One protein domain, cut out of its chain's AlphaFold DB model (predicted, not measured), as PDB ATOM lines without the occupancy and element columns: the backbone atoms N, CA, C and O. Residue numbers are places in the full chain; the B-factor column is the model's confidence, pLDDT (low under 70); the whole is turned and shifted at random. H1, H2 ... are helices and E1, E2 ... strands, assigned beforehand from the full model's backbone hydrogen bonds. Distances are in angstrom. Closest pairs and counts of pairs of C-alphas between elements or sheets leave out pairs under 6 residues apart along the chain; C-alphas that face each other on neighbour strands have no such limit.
ATOM      1  N   PRO A 147      -5.784 -46.325   2.308       38.31
ATOM      2  CA  PRO A 147      -6.812 -45.355   2.689       38.31
ATOM      3  C   PRO A 147      -7.346 -44.592   1.458       38.31
ATOM      4  O   PRO A 147      -6.695 -43.667   0.976       38.31
ATOM      5  N   ASP A 148      -8.523 -44.982   0.964       40.06
ATOM      6  CA  ASP A 148      -9.333 -44.286  -0.061       40.06
ATOM      7  C   ASP A 148     -10.398 -43.380   0.608       40.06
ATOM      8  O   ASP A 148     -10.679 -43.500   1.803       40.06
ATOM      9  N   MET A 149     -11.028 -42.475  -0.145       38.59
ATOM     10  CA  MET A 149     -12.137 -41.616   0.289       38.59
ATOM     11  C   MET A 149     -13.248 -42.387   1.016       38.59
ATOM     12  O   MET A 149     -13.824 -41.877   1.974       38.59
ATOM     13  N   ARG A 150     -13.510 -43.648   0.649       39.06
ATOM     14  CA  ARG A 150     -14.461 -44.513   1.372       39.06
ATOM     15  C   ARG A 150     -14.056 -44.780   2.827       39.06
ATOM     16  O   ARG A 150     -14.928 -44.901   3.685       39.06
ATOM     17  N   TYR A 151     -12.757 -44.861   3.120       38.06
ATOM     18  CA  TYR A 151     -12.234 -44.988   4.484       38.06
ATOM     19  C   TYR A 151     -12.441 -43.690   5.280       38.06
ATOM     20  O   TYR A 151     -12.891 -43.748   6.425       38.06
ATOM     21  N   ALA A 152     -12.220 -42.528   4.653       36.47
ATOM     22  CA  ALA A 152     -12.510 -41.222   5.254       36.47
ATOM     23  C   ALA A 152     -14.015 -41.038   5.555       36.47
ATOM     24  O   ALA A 152     -14.376 -40.538   6.619       36.47
ATOM     25  N   ILE A 153     -14.894 -41.528   4.671       38.34
ATOM     26  CA  ILE A 153     -16.359 -41.518   4.850       38.34
ATOM     27  C   ILE A 153     -16.803 -42.470   5.983       38.34
ATOM     28  O   ILE A 153     -17.692 -42.133   6.766       38.34
ATOM     29  N   ARG A 154     -16.189 -43.659   6.111       33.38
ATOM     30  CA  ARG A 154     -16.574 -44.685   7.107       33.38
ATOM     31  C   ARG A 154     -16.250 -44.319   8.558       33.38
ATOM     32  O   ARG A 154     -16.925 -44.815   9.455       33.38
ATOM     33  N   GLN A 155     -15.267 -43.461   8.809       28.88
ATOM     34  CA  GLN A 155     -14.777 -43.182  10.165       28.88
ATOM     35  C   GLN A 155     -15.659 -42.236  11.013       28.88
ATOM     36  O   GLN A 155     -15.209 -41.792  12.061       28.88
ATOM     37  N   LYS A 156     -16.913 -41.921  10.628       27.92
ATOM     38  CA  LYS A 156     -17.799 -40.986  11.377       27.92
ATOM     39  C   LYS A 156     -17.056 -39.718  11.846       27.92
ATOM     40  O   LYS A 156     -17.334 -39.193  12.921       27.92
ATOM     41  N   ILE A 157     -16.105 -39.222  11.052       30.70
ATOM     42  CA  ILE A 157     -15.269 -38.099  11.467       30.70
ATOM     43  C   ILE A 157     -16.159 -36.850  11.447       30.70
ATOM     44  O   ILE A 157     -16.720 -36.462  10.420       30.70
ATOM     45  N   ASN A 166      -4.324 -32.559   1.581       44.75
ATOM     46  CA  ASN A 166      -4.700 -33.783   0.850       44.75
ATOM     47  C   ASN A 166      -6.023 -33.797   0.053       44.75
ATOM     48  O   ASN A 166      -6.559 -34.889  -0.118       44.75
ATOM     49  N   LEU A 167      -6.532 -32.714  -0.557       42.44
ATOM     50  CA  LEU A 167      -7.373 -32.953  -1.755       42.44
ATOM     51  C   LEU A 167      -6.517 -33.558  -2.890       42.44
ATOM     52  O   LEU A 167      -6.884 -34.615  -3.407       42.44
ATOM     53  N   PRO A 168      -5.307 -33.028  -3.180       42.12
ATOM     54  CA  PRO A 168      -4.379 -33.656  -4.113       42.12
ATOM     55  C   PRO A 168      -3.936 -35.048  -3.670       42.12
ATOM     56  O   PRO A 168      -3.796 -35.898  -4.530       42.12
ATOM     57  N   HIS A 169      -3.758 -35.345  -2.372       49.34
ATOM     58  CA  HIS A 169      -3.435 -36.724  -1.955       49.34
ATOM     59  C   HIS A 169      -4.641 -37.647  -1.859       49.34
ATOM     60  O   HIS A 169      -4.448 -38.839  -2.030       49.34
ATOM     61  N   ALA A 170      -5.853 -37.181  -1.549       55.41
ATOM     62  CA  ALA A 170      -7.030 -38.050  -1.591       55.41
ATOM     63  C   ALA A 170      -7.310 -38.461  -3.040       55.41
ATOM     64  O   ALA A 170      -7.495 -39.645  -3.317       55.41
ATOM     65  N   ILE A 171      -7.231 -37.499  -3.969       61.41
ATOM     66  CA  ILE A 171      -7.264 -37.774  -5.406       61.41
ATOM     67  C   ILE A 171      -6.058 -38.626  -5.791       61.41
ATOM     68  O   ILE A 171      -6.244 -39.644  -6.439       61.41
ATOM     69  N   ALA A 172      -4.836 -38.294  -5.371       59.41
ATOM     70  CA  ALA A 172      -3.671 -39.090  -5.745       59.41
ATOM     71  C   ALA A 172      -3.772 -40.528  -5.239       59.41
ATOM     72  O   ALA A 172      -3.616 -41.456  -6.011       59.41
ATOM     73  N   ARG A 173      -4.176 -40.757  -3.992       66.88
ATOM     74  CA  ARG A 173      -4.349 -42.115  -3.463       66.88
ATOM     75  C   ARG A 173      -5.419 -42.921  -4.198       66.88
ATOM     76  O   ARG A 173      -5.279 -44.136  -4.268       66.88
ATOM     77  N   ALA A 174      -6.456 -42.272  -4.731       69.88
ATOM     78  CA  ALA A 174      -7.536 -42.936  -5.466       69.88
ATOM     79  C   ALA A 174      -7.323 -42.981  -6.994       69.88
ATOM     80  O   ALA A 174      -7.960 -43.774  -7.682       69.88
ATOM     81  N   TYR A 175      -6.460 -42.133  -7.552       81.38
ATOM     82  CA  TYR A 175      -6.365 -41.921  -8.999       81.38
ATOM     83  C   TYR A 175      -4.930 -41.909  -9.524       81.38
ATOM     84  O   TYR A 175      -4.669 -42.450 -10.598       81.38
ATOM     85  N   ALA A 176      -4.002 -41.302  -8.789       83.12
ATOM     86  CA  ALA A 176      -2.717 -40.872  -9.315       83.12
ATOM     87  C   ALA A 176      -1.527 -41.591  -8.664       83.12
ATOM     88  O   ALA A 176      -1.363 -41.614  -7.449       83.12
ATOM     89  N   ASP A 177      -0.634 -42.114  -9.492       86.38
ATOM     90  CA  ASP A 177       0.624 -42.701  -9.047       86.38
ATOM     91  C   ASP A 177       1.780 -41.991  -9.766       86.38
ATOM     92  O   ASP A 177       2.026 -42.245 -10.946       86.38
ATOM     93  N   PRO A 178       2.493 -41.073  -9.088       86.00
ATOM     94  CA  PRO A 178       3.560 -40.309  -9.721       86.00
ATOM     95  C   PRO A 178       4.842 -41.137  -9.934       86.00
ATOM     96  O   PRO A 178       5.815 -40.621 -10.479       86.00
ATOM     97  N   THR A 179       4.867 -42.406  -9.508       86.06
ATOM     98  CA  THR A 179       6.012 -43.317  -9.675       86.06
ATOM     99  C   THR A 179       5.919 -44.190 -10.927       86.06
ATOM    100  O   THR A 179       6.817 -44.981 -11.201       86.06
ATOM    101  N   VAL A 180       4.861 -44.033 -11.728       87.06
ATOM    102  CA  VAL A 180       4.645 -44.802 -12.959       87.06
ATOM    103  C   VAL A 180       4.422 -43.886 -14.157       87.06
ATOM    104  O   VAL A 180       3.895 -42.781 -14.039       87.06
ATOM    105  N   ALA A 181       4.799 -44.355 -15.347       85.12
ATOM    106  CA  ALA A 181       4.838 -43.528 -16.554       85.12
ATOM    107  C   ALA A 181       3.474 -42.943 -16.968       85.12
ATOM    108  O   ALA A 181       3.406 -41.818 -17.459       85.12
ATOM    109  N   ASN A 182       2.375 -43.683 -16.776       86.75
ATOM    110  CA  ASN A 182       1.039 -43.186 -17.115       86.75
ATOM    111  C   ASN A 182       0.462 -42.237 -16.044       86.75
ATOM    112  O   ASN A 182      -0.520 -41.549 -16.322       86.75
ATOM    113  N   GLY A 183       1.080 -42.165 -14.859       86.00
ATOM    114  CA  GLY A 183       0.633 -41.346 -13.736       86.00
ATOM    115  C   GLY A 183      -0.605 -41.879 -13.012       86.00
ATOM    116  O   GLY A 183      -1.152 -41.167 -12.177       86.00
ATOM    117  N   LEU A 184      -1.096 -43.077 -13.344       87.81
ATOM    118  CA  LEU A 184      -2.359 -43.612 -12.829       87.81
ATOM    119  C   LEU A 184      -2.131 -44.769 -11.861       87.81
ATOM    120  O   LEU A 184      -1.234 -45.589 -12.053       87.81
ATOM    121  N   LEU A 185      -3.015 -44.879 -10.872       85.19
ATOM    122  CA  LEU A 185      -3.012 -45.978  -9.913       85.19
ATOM    123  C   LEU A 185      -3.154 -47.339 -10.626       85.19
ATOM    124  O   LEU A 185      -4.178 -47.628 -11.247       85.19
ATOM    125  N   GLN A 186      -2.132 -48.192 -10.509       81.25
ATOM    126  CA  GLN A 186      -2.057 -49.465 -11.244       81.25
ATOM    127  C   GLN A 186      -2.993 -50.551 -10.690       81.25
ATOM    128  O   GLN A 186      -3.550 -51.343 -11.449       81.25
ATOM    129  N   HIS A 187      -3.191 -50.594  -9.369       80.12
ATOM    130  CA  HIS A 187      -3.960 -51.642  -8.687       80.12
ATOM    131  C   HIS A 187      -5.213 -51.070  -8.029       80.12
ATOM    132  O   HIS A 187      -5.293 -50.920  -6.811       80.12
ATOM    133  N   SER A 188      -6.190 -50.727  -8.864       76.56
ATOM    134  CA  SER A 188      -7.464 -50.162  -8.412       76.56
ATOM    135  C   SER A 188      -8.489 -51.268  -8.109       76.56
ATOM    136  O   SER A 188      -8.636 -52.171  -8.938       76.56
ATOM    137  N   PRO A 189      -9.239 -51.211  -6.989       74.12
ATOM    138  CA  PRO A 189     -10.234 -52.236  -6.643       74.12
ATOM    139  C   PRO A 189     -11.332 -52.426  -7.708       74.12
ATOM    140  O   PRO A 189     -11.847 -53.525  -7.884       74.12
ATOM    141  N   GLU A 190     -11.662 -51.369  -8.450       76.50
ATOM    142  CA  GLU A 190     -12.679 -51.319  -9.509       76.50
ATOM    143  C   GLU A 190     -12.086 -51.548 -10.912       76.50
ATOM    144  O   GLU A 190     -12.691 -51.197 -11.923       76.50
ATOM    145  N   GLY A 191     -10.875 -52.101 -10.994       80.88
ATOM    146  CA  GLY A 191     -10.212 -52.466 -12.248       80.88
ATOM    147  C   GLY A 191      -9.520 -51.314 -12.983       80.88
ATOM    148  O   GLY A 191      -8.611 -51.567 -13.767       80.88
ATOM    149  N   SER A 192      -9.876 -50.052 -12.719       88.31
ATOM    150  CA  SER A 192      -9.119 -48.885 -13.198       88.31
ATOM    151  C   SER A 192      -9.200 -47.701 -12.235       88.31
ATOM    152  O   SER A 192     -10.196 -47.542 -11.527       88.31
ATOM    153  N   ALA A 193      -8.179 -46.841 -12.268       85.38
ATOM    154  CA  ALA A 193      -8.118 -45.611 -11.477       85.38
ATOM    155  C   ALA A 193      -9.310 -44.680 -11.755       85.38
ATOM    156  O   ALA A 193      -9.859 -44.064 -10.845       85.38
ATOM    157  N   ILE A 194      -9.758 -44.627 -13.013       87.62
ATOM    158  CA  ILE A 194     -10.894 -43.806 -13.448       87.62
ATOM    159  C   ILE A 194     -12.198 -44.312 -12.817       87.62
ATOM    160  O   ILE A 194     -12.951 -43.526 -12.245       87.62
ATOM    161  N   LEU A 195     -12.466 -45.621 -12.890       87.12
ATOM    162  CA  LEU A 195     -13.680 -46.210 -12.310       87.12
ATOM    163  C   LEU A 195     -13.675 -46.135 -10.781       87.12
ATOM    164  O   LEU A 195     -14.714 -45.840 -10.183       87.12
ATOM    165  N   HIS A 196     -12.513 -46.359 -10.159       85.62
ATOM    166  CA  HIS A 196     -12.348 -46.224  -8.714       85.62
ATOM    167  C   HIS A 196     -12.670 -44.797  -8.265       85.62
ATOM    168  O   HIS A 196     -13.568 -44.595  -7.443       85.62
ATOM    169  N   LEU A 197     -12.035 -43.800  -8.892       84.75
ATOM    170  CA  LEU A 197     -12.288 -42.397  -8.594       84.75
ATOM    171  C   LEU A 197     -13.756 -42.022  -8.813       84.75
ATOM    172  O   LEU A 197     -14.370 -41.439  -7.922       84.75
ATOM    173  N   ALA A 198     -14.345 -42.376  -9.959       88.38
ATOM    174  CA  ALA A 198     -15.740 -42.062 -10.257       88.38
ATOM    175  C   ALA A 198     -16.693 -42.639  -9.196       88.38
ATOM    176  O   ALA A 198     -17.631 -41.966  -8.753       88.38
ATOM    177  N   SER A 199     -16.437 -43.867  -8.734       86.12
ATOM    178  CA  SER A 199     -17.222 -44.457  -7.654       86.12
ATOM    179  C   SER A 199     -17.020 -43.737  -6.320       86.12
ATOM    180  O   SER A 199     -18.002 -43.560  -5.593       86.12
ATOM    181  N   SER A 200     -15.793 -43.338  -5.987       82.00
ATOM    182  CA  SER A 200     -15.486 -42.609  -4.754       82.00
ATOM    183  C   SER A 200     -16.097 -41.207  -4.747       82.00
ATOM    184  O   SER A 200     -16.714 -40.820  -3.757       82.00
ATOM    185  N   LEU A 201     -16.049 -40.484  -5.870       85.50
ATOM    186  CA  LEU A 201     -16.696 -39.177  -6.029       85.50
ATOM    187  C   LEU A 201     -18.221 -39.271  -5.919       85.50
ATOM    188  O   LEU A 201     -18.849 -38.440  -5.264       85.50
ATOM    189  N   LYS A 202     -18.831 -40.321  -6.486       87.75
ATOM    190  CA  LYS A 202     -20.268 -40.585  -6.314       87.75
ATOM    191  C   LYS A 202     -20.628 -40.848  -4.849       87.75
ATOM    192  O   LYS A 202     -21.657 -40.362  -4.378       87.75
ATOM    193  N   ALA A 203     -19.801 -41.603  -4.127       83.69
ATOM    194  CA  ALA A 203     -20.002 -41.848  -2.702       83.69
ATOM    195  C   ALA A 203     -19.870 -40.552  -1.892       83.69
ATOM    196  O   ALA A 203     -20.745 -40.262  -1.084       83.69
ATOM    197  N   LEU A 204     -18.846 -39.735  -2.153       82.88
ATOM    198  CA  LEU A 204     -18.677 -38.424  -1.523       82.88
ATOM    199  C   LEU A 204     -19.920 -37.554  -1.726       82.88
ATOM    200  O   LEU A 204     -20.527 -37.125  -0.751       82.88
ATOM    201  N   ALA A 205     -20.358 -37.389  -2.976       87.06
ATOM    202  CA  ALA A 205     -21.496 -36.541  -3.324       87.06
ATOM    203  C   ALA A 205     -22.818 -36.955  -2.650       87.06
ATOM    204  O   ALA A 205     -23.701 -36.123  -2.476       87.06
ATOM    205  N   THR A 206     -22.974 -38.236  -2.299       88.62
ATOM    206  CA  THR A 206     -24.230 -38.789  -1.759       88.62
ATOM    207  C   THR A 206     -24.218 -39.004  -0.252       88.62
ATOM    208  O   THR A 206     -25.282 -39.088   0.355       88.62
ATOM    209  N   THR A 207     -23.038 -39.124   0.356       84.00
ATOM    210  CA  THR A 207     -22.900 -39.503   1.770       84.00
ATOM    211  C   THR A 207     -22.345 -38.398   2.653       84.00
ATOM    212  O   THR A 207     -22.557 -38.452   3.862       84.00
ATOM    213  N   LEU A 208     -21.630 -37.421   2.084       80.00
ATOM    214  CA  LEU A 208     -21.004 -36.341   2.837       80.00
ATOM    215  C   LEU A 208     -22.006 -35.198   3.037       80.00
ATOM    216  O   LEU A 208     -22.375 -34.549   2.057       80.00
ATOM    217  N   PRO A 209     -22.436 -34.915   4.281       81.06
ATOM    218  CA  PRO A 209     -23.303 -33.779   4.545       81.06
ATOM    219  C   PRO A 209     -22.557 -32.463   4.270       81.06
ATOM    220  O   PRO A 209     -21.400 -32.331   4.695       81.06
ATOM    221  N   PRO A 210     -23.176 -31.491   3.579       83.12
ATOM    222  CA  PRO A 210     -22.510 -30.257   3.173       83.12
ATOM    223  C   PRO A 210     -22.025 -29.419   4.362       83.12
ATOM    224  O   PRO A 210     -20.985 -28.778   4.265       83.12
ATOM    225  N   GLU A 211     -22.711 -29.459   5.504       79.69
ATOM    226  CA  GLU A 211     -22.335 -28.751   6.734       79.69
ATOM    227  C   GLU A 211     -21.034 -29.257   7.366       79.69
ATOM    228  O   GLU A 211     -20.452 -28.582   8.213       79.69
ATOM    229  N   LYS A 212     -20.554 -30.436   6.954       77.56
ATOM    230  CA  LYS A 212     -19.247 -30.942   7.378       77.56
ATOM    231  C   LYS A 212     -18.100 -30.379   6.551       77.56
ATOM    232  O   LYS A 212     -16.956 -30.553   6.953       77.56
ATOM    233  N   ILE A 213     -18.381 -29.745   5.413       75.94
ATOM    234  CA  ILE A 213     -17.373 -29.164   4.528       75.94
ATOM    235  C   ILE A 213     -17.179 -27.703   4.931       75.94
ATOM    236  O   ILE A 213     -18.061 -26.866   4.758       75.94
ATOM    237  N   PHE A 214     -16.012 -27.387   5.476       76.69
ATOM    238  CA  PHE A 214     -15.719 -26.033   5.941       76.69
ATOM    239  C   PHE A 214     -15.202 -25.142   4.815       76.69
ATOM    240  O   PHE A 214     -15.676 -24.023   4.638       76.69
ATOM    241  N   TYR A 215     -14.262 -25.661   4.029       81.25
ATOM    242  CA  TYR A 215     -13.734 -25.023   2.832       81.25
ATOM    243  C   TYR A 215     -13.119 -26.070   1.895       81.25
ATOM    244  O   TYR A 215     -12.884 -27.208   2.310       81.25
ATOM    245  N   LEU A 216     -12.895 -25.706   0.632       83.19
ATOM    246  CA  LEU A 216     -12.308 -26.594  -0.372       83.19
ATOM    247  C   LEU A 216     -10.980 -26.033  -0.880       83.19
ATOM    248  O   LEU A 216     -10.966 -25.012  -1.565       83.19
ATOM    249  N   GLN A 217      -9.882 -26.726  -0.586       83.06
ATOM    250  CA  GLN A 217      -8.573 -26.421  -1.161       83.06
ATOM    251  C   GLN A 217      -8.407 -27.084  -2.525       83.06
ATOM    252  O   GLN A 217      -8.680 -28.274  -2.678       83.06
ATOM    253  N   ILE A 218      -7.929 -26.328  -3.510       82.00
ATOM    254  CA  ILE A 218      -7.765 -26.782  -4.886       82.00
ATOM    255  C   ILE A 218      -6.333 -26.586  -5.384       82.00
ATOM    256  O   ILE A 218      -5.741 -25.509  -5.307       82.00
ATOM    257  N   SER A 219      -5.801 -27.662  -5.953       82.31
ATOM    258  CA  SER A 219      -4.591 -27.700  -6.769       82.31
ATOM    259  C   SER A 219      -4.625 -28.912  -7.689       82.31
ATOM    260  O   SER A 219      -5.431 -29.828  -7.521       82.31
ATOM    261  N   ASP A 220      -3.769 -28.884  -8.699       85.25
ATOM    262  CA  ASP A 220      -3.530 -29.986  -9.621       85.25
ATOM    263  C   ASP A 220      -2.259 -30.745  -9.201       85.25
ATOM    264  O   ASP A 220      -1.593 -30.395  -8.227       85.25
ATOM    265  N   GLY A 221      -1.908 -31.788  -9.939       85.44
ATOM    266  CA  GLY A 221      -0.673 -32.539  -9.799       85.44
ATOM    267  C   GLY A 221       0.067 -32.588 -11.128       85.44
ATOM    268  O   GLY A 221      -0.536 -32.824 -12.166       85.44
ATOM    269  N   SER A 222       1.381 -32.377 -11.112       85.88
ATOM    270  CA  SER A 222       2.199 -32.296 -12.327       85.88
ATOM    271  C   SER A 222       2.929 -33.601 -12.652       85.88
ATOM    272  O   SER A 222       3.613 -34.159 -11.799       85.88
ATOM    273  N   ARG A 223       2.905 -34.039 -13.919       87.94
ATOM    274  CA  ARG A 223       3.748 -35.147 -14.439       87.94
ATOM    275  C   ARG A 223       5.133 -34.712 -14.918       87.94
ATOM    276  O   ARG A 223       5.782 -35.420 -15.679       87.94
ATOM    277  N   ARG A 224       5.587 -33.518 -14.542       86.56
ATOM    278  CA  ARG A 224       6.869 -32.986 -15.028       86.56
ATOM    279  C   ARG A 224       8.098 -33.526 -14.324       86.56
ATOM    280  O   ARG A 224       9.204 -33.321 -14.819       86.56
ATOM    281  N   VAL A 225       7.915 -34.183 -13.190       87.00
ATOM    282  CA  VAL A 225       8.977 -34.941 -12.544       87.00
ATOM    283  C   VAL A 225       8.940 -36.369 -13.063       87.00
ATOM    284  O   VAL A 225       7.871 -36.973 -13.131       87.00
ATOM    285  N   THR A 226      10.095 -36.901 -13.460       90.00
ATOM    286  CA  THR A 226      10.169 -38.314 -13.841       90.00
ATOM    287  C   THR A 226      10.078 -39.186 -12.587       90.00
ATOM    288  O   THR A 226      10.534 -38.755 -11.519       90.00
ATOM    289  N   PRO A 227       9.534 -40.411 -12.680       90.50
ATOM    290  CA  PRO A 227       9.494 -41.340 -11.554       90.50
ATOM    291  C   PRO A 227      10.845 -41.555 -10.867       90.50
ATOM    292  O   PRO A 227      10.913 -41.632  -9.641       90.50
ATOM    293  N   GLU A 228      11.933 -41.600 -11.636       91.25
ATOM    294  CA  GLU A 228      13.293 -41.806 -11.132       91.25
ATOM    295  C   GLU A 228      13.775 -40.588 -10.340       91.25
ATOM    296  O   GLU A 228      14.284 -40.728  -9.227       91.25
ATOM    297  N   ALA A 229      13.576 -39.383 -10.885       90.56
ATOM    298  CA  ALA A 229      13.940 -38.139 -10.213       90.56
ATOM    299  C   ALA A 229      13.121 -37.936  -8.931       90.56
ATOM    300  O   ALA A 229      13.663 -37.520  -7.904       90.56
ATOM    301  N   LEU A 230      11.828 -38.268  -8.974       88.94
ATOM    302  CA  LEU A 230      10.949 -38.202  -7.814       88.94
ATOM    303  C   LEU A 230      11.371 -39.199  -6.732       88.94
ATOM    304  O   LEU A 230      11.468 -38.819  -5.568       88.94
ATOM    305  N   SER A 231      11.635 -40.450  -7.111       90.12
ATOM    306  CA  SER A 231      12.044 -41.502  -6.173       90.12
ATOM    307  C   SER A 231      13.362 -41.144  -5.497       90.12
ATOM    308  O   SER A 231      13.439 -41.179  -4.273       90.12
ATOM    309  N   LYS A 232      14.348 -40.668  -6.266       91.19
ATOM    310  CA  LYS A 232      15.614 -40.165  -5.722       91.19
ATOM    311  C   LYS A 232      15.398 -39.018  -4.730       91.19
ATOM    312  O   LYS A 232      15.927 -39.049  -3.624       91.19
ATOM    313  N   SER A 233      14.590 -38.022  -5.097       87.75
ATOM    314  CA  SER A 233      14.289 -36.884  -4.220       87.75
ATOM    315  C   SER A 233      13.566 -37.308  -2.935       87.75
ATOM    316  O   SER A 233      13.803 -36.736  -1.870       87.75
ATOM    317  N   ALA A 234      12.692 -38.311  -3.021       86.69
ATOM    318  CA  ALA A 234      11.978 -38.863  -1.879       86.69
ATOM    319  C   ALA A 234      12.913 -39.641  -0.940       86.69
ATOM    320  O   ALA A 234      12.827 -39.475   0.278       86.69
ATOM    321  N   GLU A 235      13.841 -40.424  -1.496       90.44
ATOM    322  CA  GLU A 235      14.882 -41.140  -0.751       90.44
ATOM    323  C   GLU A 235      15.814 -40.180  -0.005       90.44
ATOM    324  O   GLU A 235      16.018 -40.345   1.197       90.44
ATOM    325  N   GLU A 236      16.312 -39.138  -0.679       90.88
ATOM    326  CA  GLU A 236      17.172 -38.102  -0.083       90.88
ATOM    327  C   GLU A 236      16.487 -37.384   1.092       90.88
ATOM    328  O   GLU A 236      17.125 -37.047   2.089       90.88
ATOM    329  N   GLN A 237      15.173 -37.180   0.994       82.12
ATOM    330  CA  GLN A 237      14.360 -36.559   2.040       82.12
ATOM    331  C   GLN A 237      13.866 -37.555   3.106       82.12
ATOM    332  O   GLN A 237      13.327 -37.134   4.133       82.12
ATOM    333  N   GLY A 238      14.015 -38.866   2.884       85.88
ATOM    334  CA  GLY A 238      13.495 -39.912   3.765       85.88
ATOM    335  C   GLY A 238      11.963 -39.933   3.873       85.88
ATOM    336  O   GLY A 238      11.424 -40.242   4.939       85.88
ATOM    337  N   ILE A 239      11.255 -39.574   2.799       79.38
ATOM    338  CA  ILE A 239       9.784 -39.489   2.717       79.38
ATOM    339  C   ILE A 239       9.249 -40.380   1.588       79.38
ATOM    340  O   ILE A 239      10.008 -40.894   0.774       79.38
ATOM    341  N   SER A 240       7.929 -40.578   1.516       81.56
ATOM    342  CA  SER A 240       7.334 -41.322   0.401       81.56
ATOM    343  C   SER A 240       7.347 -40.498  -0.899       81.56
ATOM    344  O   SER A 240       7.184 -39.274  -0.839       81.56
ATOM    345  N   PRO A 241       7.466 -41.137  -2.082       84.38
ATOM    346  CA  PRO A 241       7.397 -40.446  -3.372       84.38
ATOM    347  C   PRO A 241       6.131 -39.612  -3.548       84.38
ATOM    348  O   PRO A 241       6.195 -38.492  -4.042       84.38
ATOM    349  N   LEU A 242       4.987 -40.109  -3.071       80.69
ATOM    350  CA  LEU A 242       3.735 -39.361  -3.122       80.69
ATOM    351  C   LEU A 242       3.797 -38.067  -2.291       80.69
ATOM    352  O   LEU A 242       3.344 -37.020  -2.750       80.69
ATOM    353  N   TYR A 243       4.393 -38.120  -1.094       77.06
ATOM    354  CA  TYR A 243       4.575 -36.940  -0.246       77.06
ATOM    355  C   TYR A 243       5.558 -35.948  -0.888       77.06
ATOM    356  O   TYR A 243       5.247 -34.764  -1.008       77.06
ATOM    357  N   ALA A 244       6.696 -36.430  -1.402       81.88
ATOM    358  CA  ALA A 244       7.658 -35.603  -2.135       81.88
ATOM    359  C   ALA A 244       7.016 -34.911  -3.350       81.88
ATOM    360  O   ALA A 244       7.241 -33.724  -3.591       81.88
ATOM    361  N   TRP A 245       6.169 -35.639  -4.079       84.00
ATOM    362  CA  TRP A 245       5.453 -35.130  -5.239       84.00
ATOM    363  C   TRP A 245       4.479 -34.016  -4.856       84.00
ATOM    364  O   TRP A 245       4.538 -32.919  -5.406       84.00
ATOM    365  N   SER A 246       3.649 -34.254  -3.842       77.50
ATOM    366  CA  SER A 246       2.679 -33.268  -3.364       77.50
ATOM    367  C   SER A 246       3.311 -31.972  -2.844       77.50
ATOM    368  O   SER A 246       2.757 -30.894  -3.034       77.50
ATOM    369  N   ASN A 247       4.502 -32.035  -2.249       75.88
ATOM    370  CA  ASN A 247       5.147 -30.845  -1.700       75.88
ATOM    371  C   ASN A 247       5.700 -29.916  -2.787       75.88
ATOM    372  O   ASN A 247       5.867 -28.721  -2.542       75.88
ATOM    373  N   ALA A 248       6.005 -30.450  -3.972       77.50
ATOM    374  CA  ALA A 248       6.819 -29.753  -4.969       77.50
ATOM    375  C   ALA A 248       6.195 -29.655  -6.371       77.50
ATOM    376  O   ALA A 248       6.690 -28.883  -7.193       77.50
ATOM    377  N   TRP A 249       5.141 -30.419  -6.663       82.25
ATOM    378  CA  TRP A 249       4.624 -30.603  -8.023       82.25
ATOM    379  C   TRP A 249       3.102 -30.427  -8.103       82.25
ATOM    380  O   TRP A 249       2.418 -31.195  -8.777       82.25
ATOM    381  N   ARG A 250       2.578 -29.388  -7.440       82.19
ATOM    382  CA  ARG A 250       1.163 -28.983  -7.412       82.19
ATOM    383  C   ARG A 250       0.904 -27.667  -8.169       82.19
ATOM    384  O   ARG A 250       0.953 -26.604  -7.549       82.19
ATOM    385  N   PRO A 251       0.657 -27.683  -9.491       82.62
ATOM    386  CA  PRO A 251       0.214 -26.495 -10.219       82.62
ATOM    387  C   PRO A 251      -1.182 -26.024  -9.795       82.62
ATOM    388  O   PRO A 251      -1.947 -26.757  -9.171       82.62
ATOM    389  N   VAL A 252      -1.545 -24.808 -10.206       83.31
ATOM    390  CA  VAL A 252      -2.952 -24.377 -10.218       83.31
ATOM    391  C   VAL A 252      -3.719 -25.198 -11.270       83.31
ATOM    392  O   VAL A 252      -3.156 -25.511 -12.321       83.31
ATOM    393  N   PRO A 253      -4.995 -25.559 -11.041       84.62
ATOM    394  CA  PRO A 253      -5.785 -26.276 -12.040       84.62
ATOM    395  C   PRO A 253      -5.848 -25.523 -13.373       84.62
ATOM    396  O   PRO A 253      -6.039 -24.308 -13.399       84.62
ATOM    397  N   ASN A 254      -5.698 -26.246 -14.485       83.50
ATOM    398  CA  ASN A 254      -5.684 -25.687 -15.845       83.50
ATOM    399  C   ASN A 254      -4.594 -24.625 -16.095       83.50
ATOM    400  O   ASN A 254      -4.767 -23.748 -16.944       83.50
ATOM    401  N   MET A 255      -3.449 -24.703 -15.404       83.25
ATOM    402  CA  MET A 255      -2.366 -23.718 -15.550       83.25
ATOM    403  C   MET A 255      -1.851 -23.564 -16.988       83.25
ATOM    404  O   MET A 255      -1.478 -22.467 -17.386       83.25
ATOM    405  N   ASP A 256      -1.899 -24.629 -17.793       82.94
ATOM    406  CA  ASP A 256      -1.561 -24.576 -19.224       82.94
ATOM    407  C   ASP A 256      -2.484 -23.668 -20.038       82.94
ATOM    408  O   ASP A 256      -2.070 -23.122 -21.056       82.94
ATOM    409  N   THR A 257      -3.722 -23.478 -19.584       83.00
ATOM    410  CA  THR A 257      -4.687 -22.577 -20.223       83.00
ATOM    411  C   THR A 257      -4.538 -21.148 -19.709       83.00
ATOM    412  O   THR A 257      -4.565 -20.207 -20.496       83.00
ATOM    413  N   VAL A 258      -4.378 -20.966 -18.393       76.25
ATOM    414  CA  VAL A 258      -4.382 -19.627 -17.770       76.25
ATOM    415  C   VAL A 258      -3.015 -18.941 -17.762       76.25
ATOM    416  O   VAL A 258      -2.935 -17.719 -17.679       76.25
ATOM    417  N   CYS A 259      -1.931 -19.710 -17.849       76.69
ATOM    418  CA  CYS A 259      -0.559 -19.214 -17.866       76.69
ATOM    419  C   CYS A 259       0.295 -20.083 -18.806       76.69
ATOM    420  O   CYS A 259       1.190 -20.787 -18.345       76.69
ATOM    421  N   PRO A 260       0.017 -20.105 -20.122       75.81
ATOM    422  CA  PRO A 260       0.729 -20.977 -21.050       75.81
ATOM    423  C   PRO A 260       2.229 -20.671 -21.046       75.81
ATOM    424  O   PRO A 260       2.649 -19.513 -20.991       75.81
ATOM    425  N   ARG A 261       3.054 -21.715 -21.136       71.25
ATOM    426  CA  ARG A 261       4.502 -21.541 -21.280       71.25
ATOM    427  C   ARG A 261       4.874 -21.420 -22.754       71.25
ATOM    428  O   ARG A 261       4.294 -22.074 -23.619       71.25
ATOM    429  N   GLY A 262       5.894 -20.613 -23.032       75.50
ATOM    430  CA  GLY A 262       6.500 -20.548 -24.360       75.50
ATOM    431  C   GLY A 262       7.153 -21.875 -24.768       75.50
ATOM    432  O   GLY A 262       7.500 -22.705 -23.925       75.50
ATOM    433  N   GLY A 263       7.335 -22.072 -26.077       77.56
ATOM    434  CA  GLY A 263       8.113 -23.193 -26.618       77.56
ATOM    435  C   GLY A 263       7.450 -24.571 -26.511       77.56
ATOM    436  O   GLY A 263       8.157 -25.571 -26.455       77.56
ATOM    437  N   GLY A 264       6.116 -24.642 -26.442       75.75
ATOM    438  CA  GLY A 264       5.379 -25.913 -26.357       75.75
ATOM    439  C   GLY A 264       5.521 -26.637 -25.014       75.75
ATOM    440  O   GLY A 264       5.145 -27.801 -24.890       75.75
ATOM    441  N   MET A 265       6.076 -25.967 -24.002       79.12
ATOM    442  CA  MET A 265       6.193 -26.520 -22.658       79.12
ATOM    443  C   MET A 265       4.821 -26.532 -21.974       79.12
ATOM    444  O   MET A 265       4.057 -25.579 -22.078       79.12
ATOM    445  N   THR A 266       4.546 -27.586 -21.213       84.12
ATOM    446  CA  THR A 266       3.343 -27.720 -20.376       84.12
ATOM    447  C   THR A 266       3.715 -27.629 -18.893       84.12
ATOM    448  O   THR A 266       4.876 -27.848 -18.524       84.12
ATOM    449  N   TRP A 267       2.766 -27.285 -18.023       82.88
ATOM    450  CA  TRP A 267       2.844 -27.443 -16.566       82.88
ATOM    451  C   TRP A 267       2.567 -28.882 -16.126       82.88
ATOM    452  O   TRP A 267       2.968 -29.267 -15.030       82.88
ATOM    453  N   GLY A 268       1.970 -29.702 -16.993       87.81
ATOM    454  CA  GLY A 268       1.811 -31.143 -16.825       87.81
ATOM    455  C   GLY A 268       0.704 -31.547 -15.856       87.81
ATOM    456  O   GLY A 268       0.768 -32.665 -15.343       87.81
ATOM    457  N   GLY A 269      -0.251 -30.649 -15.596       87.25
ATOM    458  CA  GLY A 269      -1.460 -30.934 -14.821       87.25
ATOM    459  C   GLY A 269      -2.248 -32.095 -15.429       87.25
ATOM    460  O   GLY A 269      -2.302 -32.236 -16.654       87.25
ATOM    461  N   TYR A 270      -2.791 -32.975 -14.593       88.06
ATOM    462  CA  TYR A 270      -3.542 -34.148 -15.066       88.06
ATOM    463  C   TYR A 270      -4.571 -34.682 -14.073       88.06
ATOM    464  O   TYR A 270      -5.268 -35.652 -14.393       88.06
ATOM    465  N   LEU A 271      -4.653 -34.114 -12.868       87.00
ATOM    466  CA  LEU A 271      -5.656 -34.553 -11.919       87.00
ATOM    467  C   LEU A 271      -7.047 -34.127 -12.418       87.00
ATOM    468  O   LEU A 271      -7.207 -33.029 -12.956       87.00
ATOM    469  N   PRO A 272      -8.077 -34.960 -12.211       86.19
ATOM    470  CA  PRO A 272      -9.463 -34.650 -12.555       86.19
ATOM    471  C   PRO A 272     -10.071 -33.677 -11.534       86.19
ATOM    472  O   PRO A 272     -11.045 -33.974 -10.842       86.19
ATOM    473  N   VAL A 273      -9.463 -32.493 -11.403       85.06
ATOM    474  CA  VAL A 273      -9.845 -31.485 -10.403       85.06
ATOM    475  C   VAL A 273     -11.293 -31.042 -10.609       85.06
ATOM    476  O   VAL A 273     -12.027 -30.888  -9.639       85.06
ATOM    477  N   LEU A 274     -11.736 -30.896 -11.862       88.12
ATOM    478  CA  LEU A 274     -13.109 -30.492 -12.174       88.12
ATOM    479  C   LEU A 274     -14.145 -31.522 -11.707       88.12
ATOM    480  O   LEU A 274     -15.144 -31.123 -11.113       88.12
ATOM    481  N   ASP A 275     -13.883 -32.819 -11.894       87.06
ATOM    482  CA  ASP A 275     -14.789 -33.884 -11.440       87.06
ATOM    483  C   ASP A 275     -14.932 -33.873  -9.914       87.06
ATOM    484  O   ASP A 275     -16.016 -34.086  -9.364       87.06
ATOM    485  N   VAL A 276     -13.837 -33.578  -9.210       85.12
ATOM    486  CA  VAL A 276     -13.815 -33.487  -7.747       85.12
ATOM    487  C   VAL A 276     -14.592 -32.264  -7.270       85.12
ATOM    488  O   VAL A 276     -15.444 -32.377  -6.387       85.12
ATOM    489  N   CYS A 277     -14.345 -31.106  -7.883       87.19
ATOM    490  CA  CYS A 277     -15.080 -29.872  -7.625       87.19
ATOM    491  C   CYS A 277     -16.587 -30.061  -7.849       87.19
ATOM    492  O   CYS A 277     -17.397 -29.655  -7.014       87.19
ATOM    493  N   GLU A 278     -16.976 -30.727  -8.939       90.38
ATOM    494  CA  GLU A 278     -18.374 -31.039  -9.224       90.38
ATOM    495  C   GLU A 278     -18.970 -31.978  -8.167       90.38
ATOM    496  O   GLU A 278     -20.070 -31.730  -7.669       90.38
ATOM    497  N   ALA A 279     -18.248 -33.030  -7.774       86.06
ATOM    498  CA  ALA A 279     -18.699 -33.962  -6.745       86.06
ATOM    499  C   ALA A 279     -18.929 -33.275  -5.390       86.06
ATOM    500  O   ALA A 279     -19.945 -33.529  -4.741       86.06
ATOM    501  N   VAL A 280     -18.039 -32.361  -4.990       85.56
ATOM    502  CA  VAL A 280     -18.213 -31.552  -3.775       85.56
ATOM    503  C   VAL A 280     -19.434 -30.643  -3.908       85.56
ATOM    504  O   VAL A 280     -20.266 -30.602  -3.007       85.56
ATOM    505  N   LEU A 281     -19.622 -29.971  -5.045       88.62
ATOM    506  CA  LEU A 281     -20.792 -29.117  -5.278       88.62
ATOM    507  C   LEU A 281     -22.118 -29.897  -5.275       88.62
ATOM    508  O   LEU A 281     -23.146 -29.347  -4.859       88.62
ATOM    509  N   ARG A 282     -22.107 -31.169  -5.696       92.00
ATOM    510  CA  ARG A 282     -23.271 -32.075  -5.669       92.00
ATOM    511  C   ARG A 282     -23.720 -32.453  -4.254       92.00
ATOM    512  O   ARG A 282     -24.880 -32.813  -4.098       92.00
ATOM    513  N   THR A 283     -22.874 -32.288  -3.233       86.56
ATOM    514  CA  THR A 283     -23.292 -32.427  -1.819       86.56
ATOM    515  C   THR A 283     -24.275 -31.331  -1.382       86.56
ATOM    516  O   THR A 283     -24.913 -31.446  -0.341       86.56
ATOM    517  N   GLY A 284     -24.391 -30.245  -2.157       90.06
ATOM    518  CA  GLY A 284     -25.141 -29.039  -1.792       90.06
ATOM    519  C   GLY A 284     -24.284 -27.957  -1.130       90.06
ATOM    520  O   GLY A 284     -24.769 -26.848  -0.914       90.06
ATOM    521  N   TRP A 285     -23.005 -28.226  -0.863       87.50
ATOM    522  CA  TRP A 285     -22.100 -27.273  -0.225       87.50
ATOM    523  C   TRP A 285     -21.775 -26.059  -1.108       87.50
ATOM    524  O   TRP A 285     -21.573 -26.186  -2.318       87.50
ATOM    525  N   ARG A 286     -21.721 -24.866  -0.500       88.69
ATOM    526  CA  ARG A 286     -21.465 -23.568  -1.159       88.69
ATOM    527  C   ARG A 286     -20.569 -22.655  -0.308       88.69
ATOM    528  O   ARG A 286     -20.830 -21.463  -0.190       88.69
ATOM    529  N   GLY A 287     -19.560 -23.228   0.337       84.81
ATOM    530  CA  GLY A 287     -18.618 -22.487   1.177       84.81
ATOM    531  C   GLY A 287     -17.408 -21.926   0.411       84.81
ATOM    532  O   GLY A 287     -17.409 -21.902  -0.824       84.81
ATOM    533  N   PRO A 288     -16.383 -21.449   1.138       85.62
ATOM    534  CA  PRO A 288     -15.194 -20.813   0.574       85.62
ATOM    535  C   PRO A 288     -14.236 -21.802  -0.099       85.62
ATOM    536  O   PRO A 288     -14.104 -22.956   0.308       85.62
ATOM    537  N   TRP A 289     -13.544 -21.323  -1.129       86.62
ATOM    538  CA  TRP A 289     -12.578 -22.092  -1.916       86.62
ATOM    539  C   TRP A 289     -11.204 -21.487  -1.731       86.62
ATOM    540  O   TRP A 289     -11.093 -20.266  -1.690       86.62
ATOM    541  N   SER A 290     -10.165 -22.308  -1.687       86.38
ATOM    542  CA  SER A 290      -8.800 -21.816  -1.568       86.38
ATOM    543  C   SER A 290      -7.857 -22.454  -2.568       86.38
ATOM    544  O   SER A 290      -7.915 -23.657  -2.803       86.38
ATOM    545  N   TYR A 291      -6.967 -21.657  -3.142       85.88
ATOM    546  CA  TYR A 291      -5.878 -22.160  -3.968       85.88
ATOM    547  C   TYR A 291      -4.645 -22.420  -3.104       85.88
ATOM    548  O   TYR A 291      -4.061 -21.491  -2.543       85.88
ATOM    549  N   GLU A 292      -4.222 -23.683  -3.070       81.12
ATOM    550  CA  GLU A 292      -2.998 -24.116  -2.398       81.12
ATOM    551  C   GLU A 292      -2.144 -24.932  -3.376       81.12
ATOM    552  O   GLU A 292      -2.267 -26.153  -3.512       81.12
ATOM    553  N   ALA A 293      -1.297 -24.220  -4.110       78.62
ATOM    554  CA  ALA A 293      -0.406 -24.740  -5.135       78.62
ATOM    555  C   ALA A 293       1.066 -24.554  -4.730       78.62
ATOM    556  O   ALA A 293       1.443 -23.569  -4.097       78.62
ATOM    557  N   SER A 294       1.919 -25.493  -5.123       73.69
ATOM    558  CA  SER A 294       3.363 -25.447  -4.894       73.69
ATOM    559  C   SER A 294       4.067 -26.033  -6.104       73.69
ATOM    560  O   SER A 294       3.874 -27.204  -6.426       73.69
ATOM    561  N   MET A 295       4.890 -25.239  -6.785       66.81
ATOM    562  CA  MET A 295       5.697 -25.739  -7.892       66.81
ATOM    563  C   MET A 295       7.163 -25.369  -7.762       66.81
ATOM    564  O   MET A 295       7.525 -24.217  -7.525       66.81
ATOM    565  N   TYR A 296       8.006 -26.373  -7.984       59.66
ATOM    566  CA  TYR A 296       9.446 -26.223  -8.052       59.66
ATOM    567  C   TYR A 296       9.877 -25.914  -9.493       59.66
ATOM    568  O   TYR A 296       9.841 -26.774 -10.370       59.66
ATOM    569  N   TYR A 297      10.323 -24.682  -9.730       51.06
ATOM    570  CA  TYR A 297      11.095 -24.313 -10.916       51.06
ATOM    571  C   TYR A 297      12.382 -23.638 -10.457       51.06
ATOM    572  O   TYR A 297      12.375 -22.909  -9.466       51.06
ATOM    573  N   GLY A 298      13.496 -23.923 -11.139       45.16
ATOM    574  CA  GLY A 298      14.792 -23.315 -10.834       45.16
ATOM    575  C   GLY A 298      14.676 -21.802 -10.610       45.16
ATOM    576  O   GLY A 298      13.991 -21.128 -11.367       45.16
ATOM    577  N   LEU A 299      15.308 -21.327  -9.531       31.53
ATOM    578  CA  LEU A 299      15.458 -19.941  -9.044       31.53
ATOM    579  C   LEU A 299      14.212 -19.034  -8.906       31.53
ATOM    580  O   LEU A 299      14.318 -18.019  -8.228       31.53
ATOM    581  N   SER A 300      13.036 -19.412  -9.403       36.59
ATOM    582  CA  SER A 300      11.831 -18.571  -9.386       36.59
ATOM    583  C   SER A 300      10.611 -19.392  -8.973       36.59
ATOM    584  O   SER A 300       9.982 -20.084  -9.776       36.59
TER     585      SER A 300
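This is residues 147 to 157 and 166 to 300 of the 309 residues of an uncharacterized protein of Trametes pubescens (UniProt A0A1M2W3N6). Four helices, H3, H2, H5 and H4, follow each other in a row along the longest axis, each packing on the next at changing angles; H7 runs beside H3, H1 packs on H3 too, and a short pair of strands, E1 and E2, lies along one side of the row. H6 stands off from the other helices, between loops, and the long link after it reaches far out at Gly 263. The printed part has 146 residues, with seven named helices and two named strands in the order H1 H2 H3 E1 H4 H5 H6 H7 E2, and under half of the residues are in these elements, which are mostly helix. The sheet, E1 E2, is parallel. The whole is compact, with a radius of gyration of the C-alphas of 15.7 A and spans of 43 by 32 by 26 A.

E1, residues 216 to 218, and E2, residues 289 to 291, are parallel neighbours at 28 degrees; N 218 and O 290 are 2.8 A apart, within hydrogen-bond range. With H4, residues 227 to 237, H5, 241 to 248, H6, 255 to 258, and H7, 273 to 282, they form a strand-helix-strand unit, two parallel strands with helices between them in the chain. The closest C-alphas of E1 and H7 are those of Ile 218 and Val 273, 7.5 A apart. H7 touches H3, residues 193 to 207, through 201 to 206 of H3 alone, at a shallow tilt of 23 degrees, the same way; the closest C-alphas, of Ala 205 and Ala 279, are 5.1 A apart. H3, the hub, touches three helices. H1, residues 149 to 154, touches it at 36 degrees, only just steep, the same way, closest at C-alphas 149 and 200, 6.1 A. H2, residues 167 to 175, touches H3 at a steep tilt of 53 degrees, opposite ways, closest at C-alphas 175 and 193, 4.8 A. H2 also touches H5, at a shallow tilt of 33 degrees, only just short of steep, closest at C-alphas 168 and 246, 7.1 A. H4 and H5 touch, about perpendicular at 84 degrees, closest at C-alphas 234 and 241, 5.1 A. H6 touches no helix. Each O i to N i+4 pair is within hydrogen-bond range in H1, H2, H3, H4 and H7, and 3 of 4 in H5; H6 is too short for such a pair.

H1 begins at C-alpha 149, (-12.137, -41.616, 0.289). H3 is 20.8 A long, H4 15.2 A, H7 14.2 A and H2 11.6 A; E2 ends at C-alpha 291, (-5.878, -22.160, -3.968).

The C-alphas farthest apart, of Lys 156 and Gly 263, are 49.3 A apart. Residues 158 to 165 are not printed, and C-alphas 157 and 166 are 15.6 A apart across the cut. The links H2 to H3 and H6 to H7 are long. The model's pLDDT is under 70 in residues 147 to 157, 166 to 174 and 295 to 300.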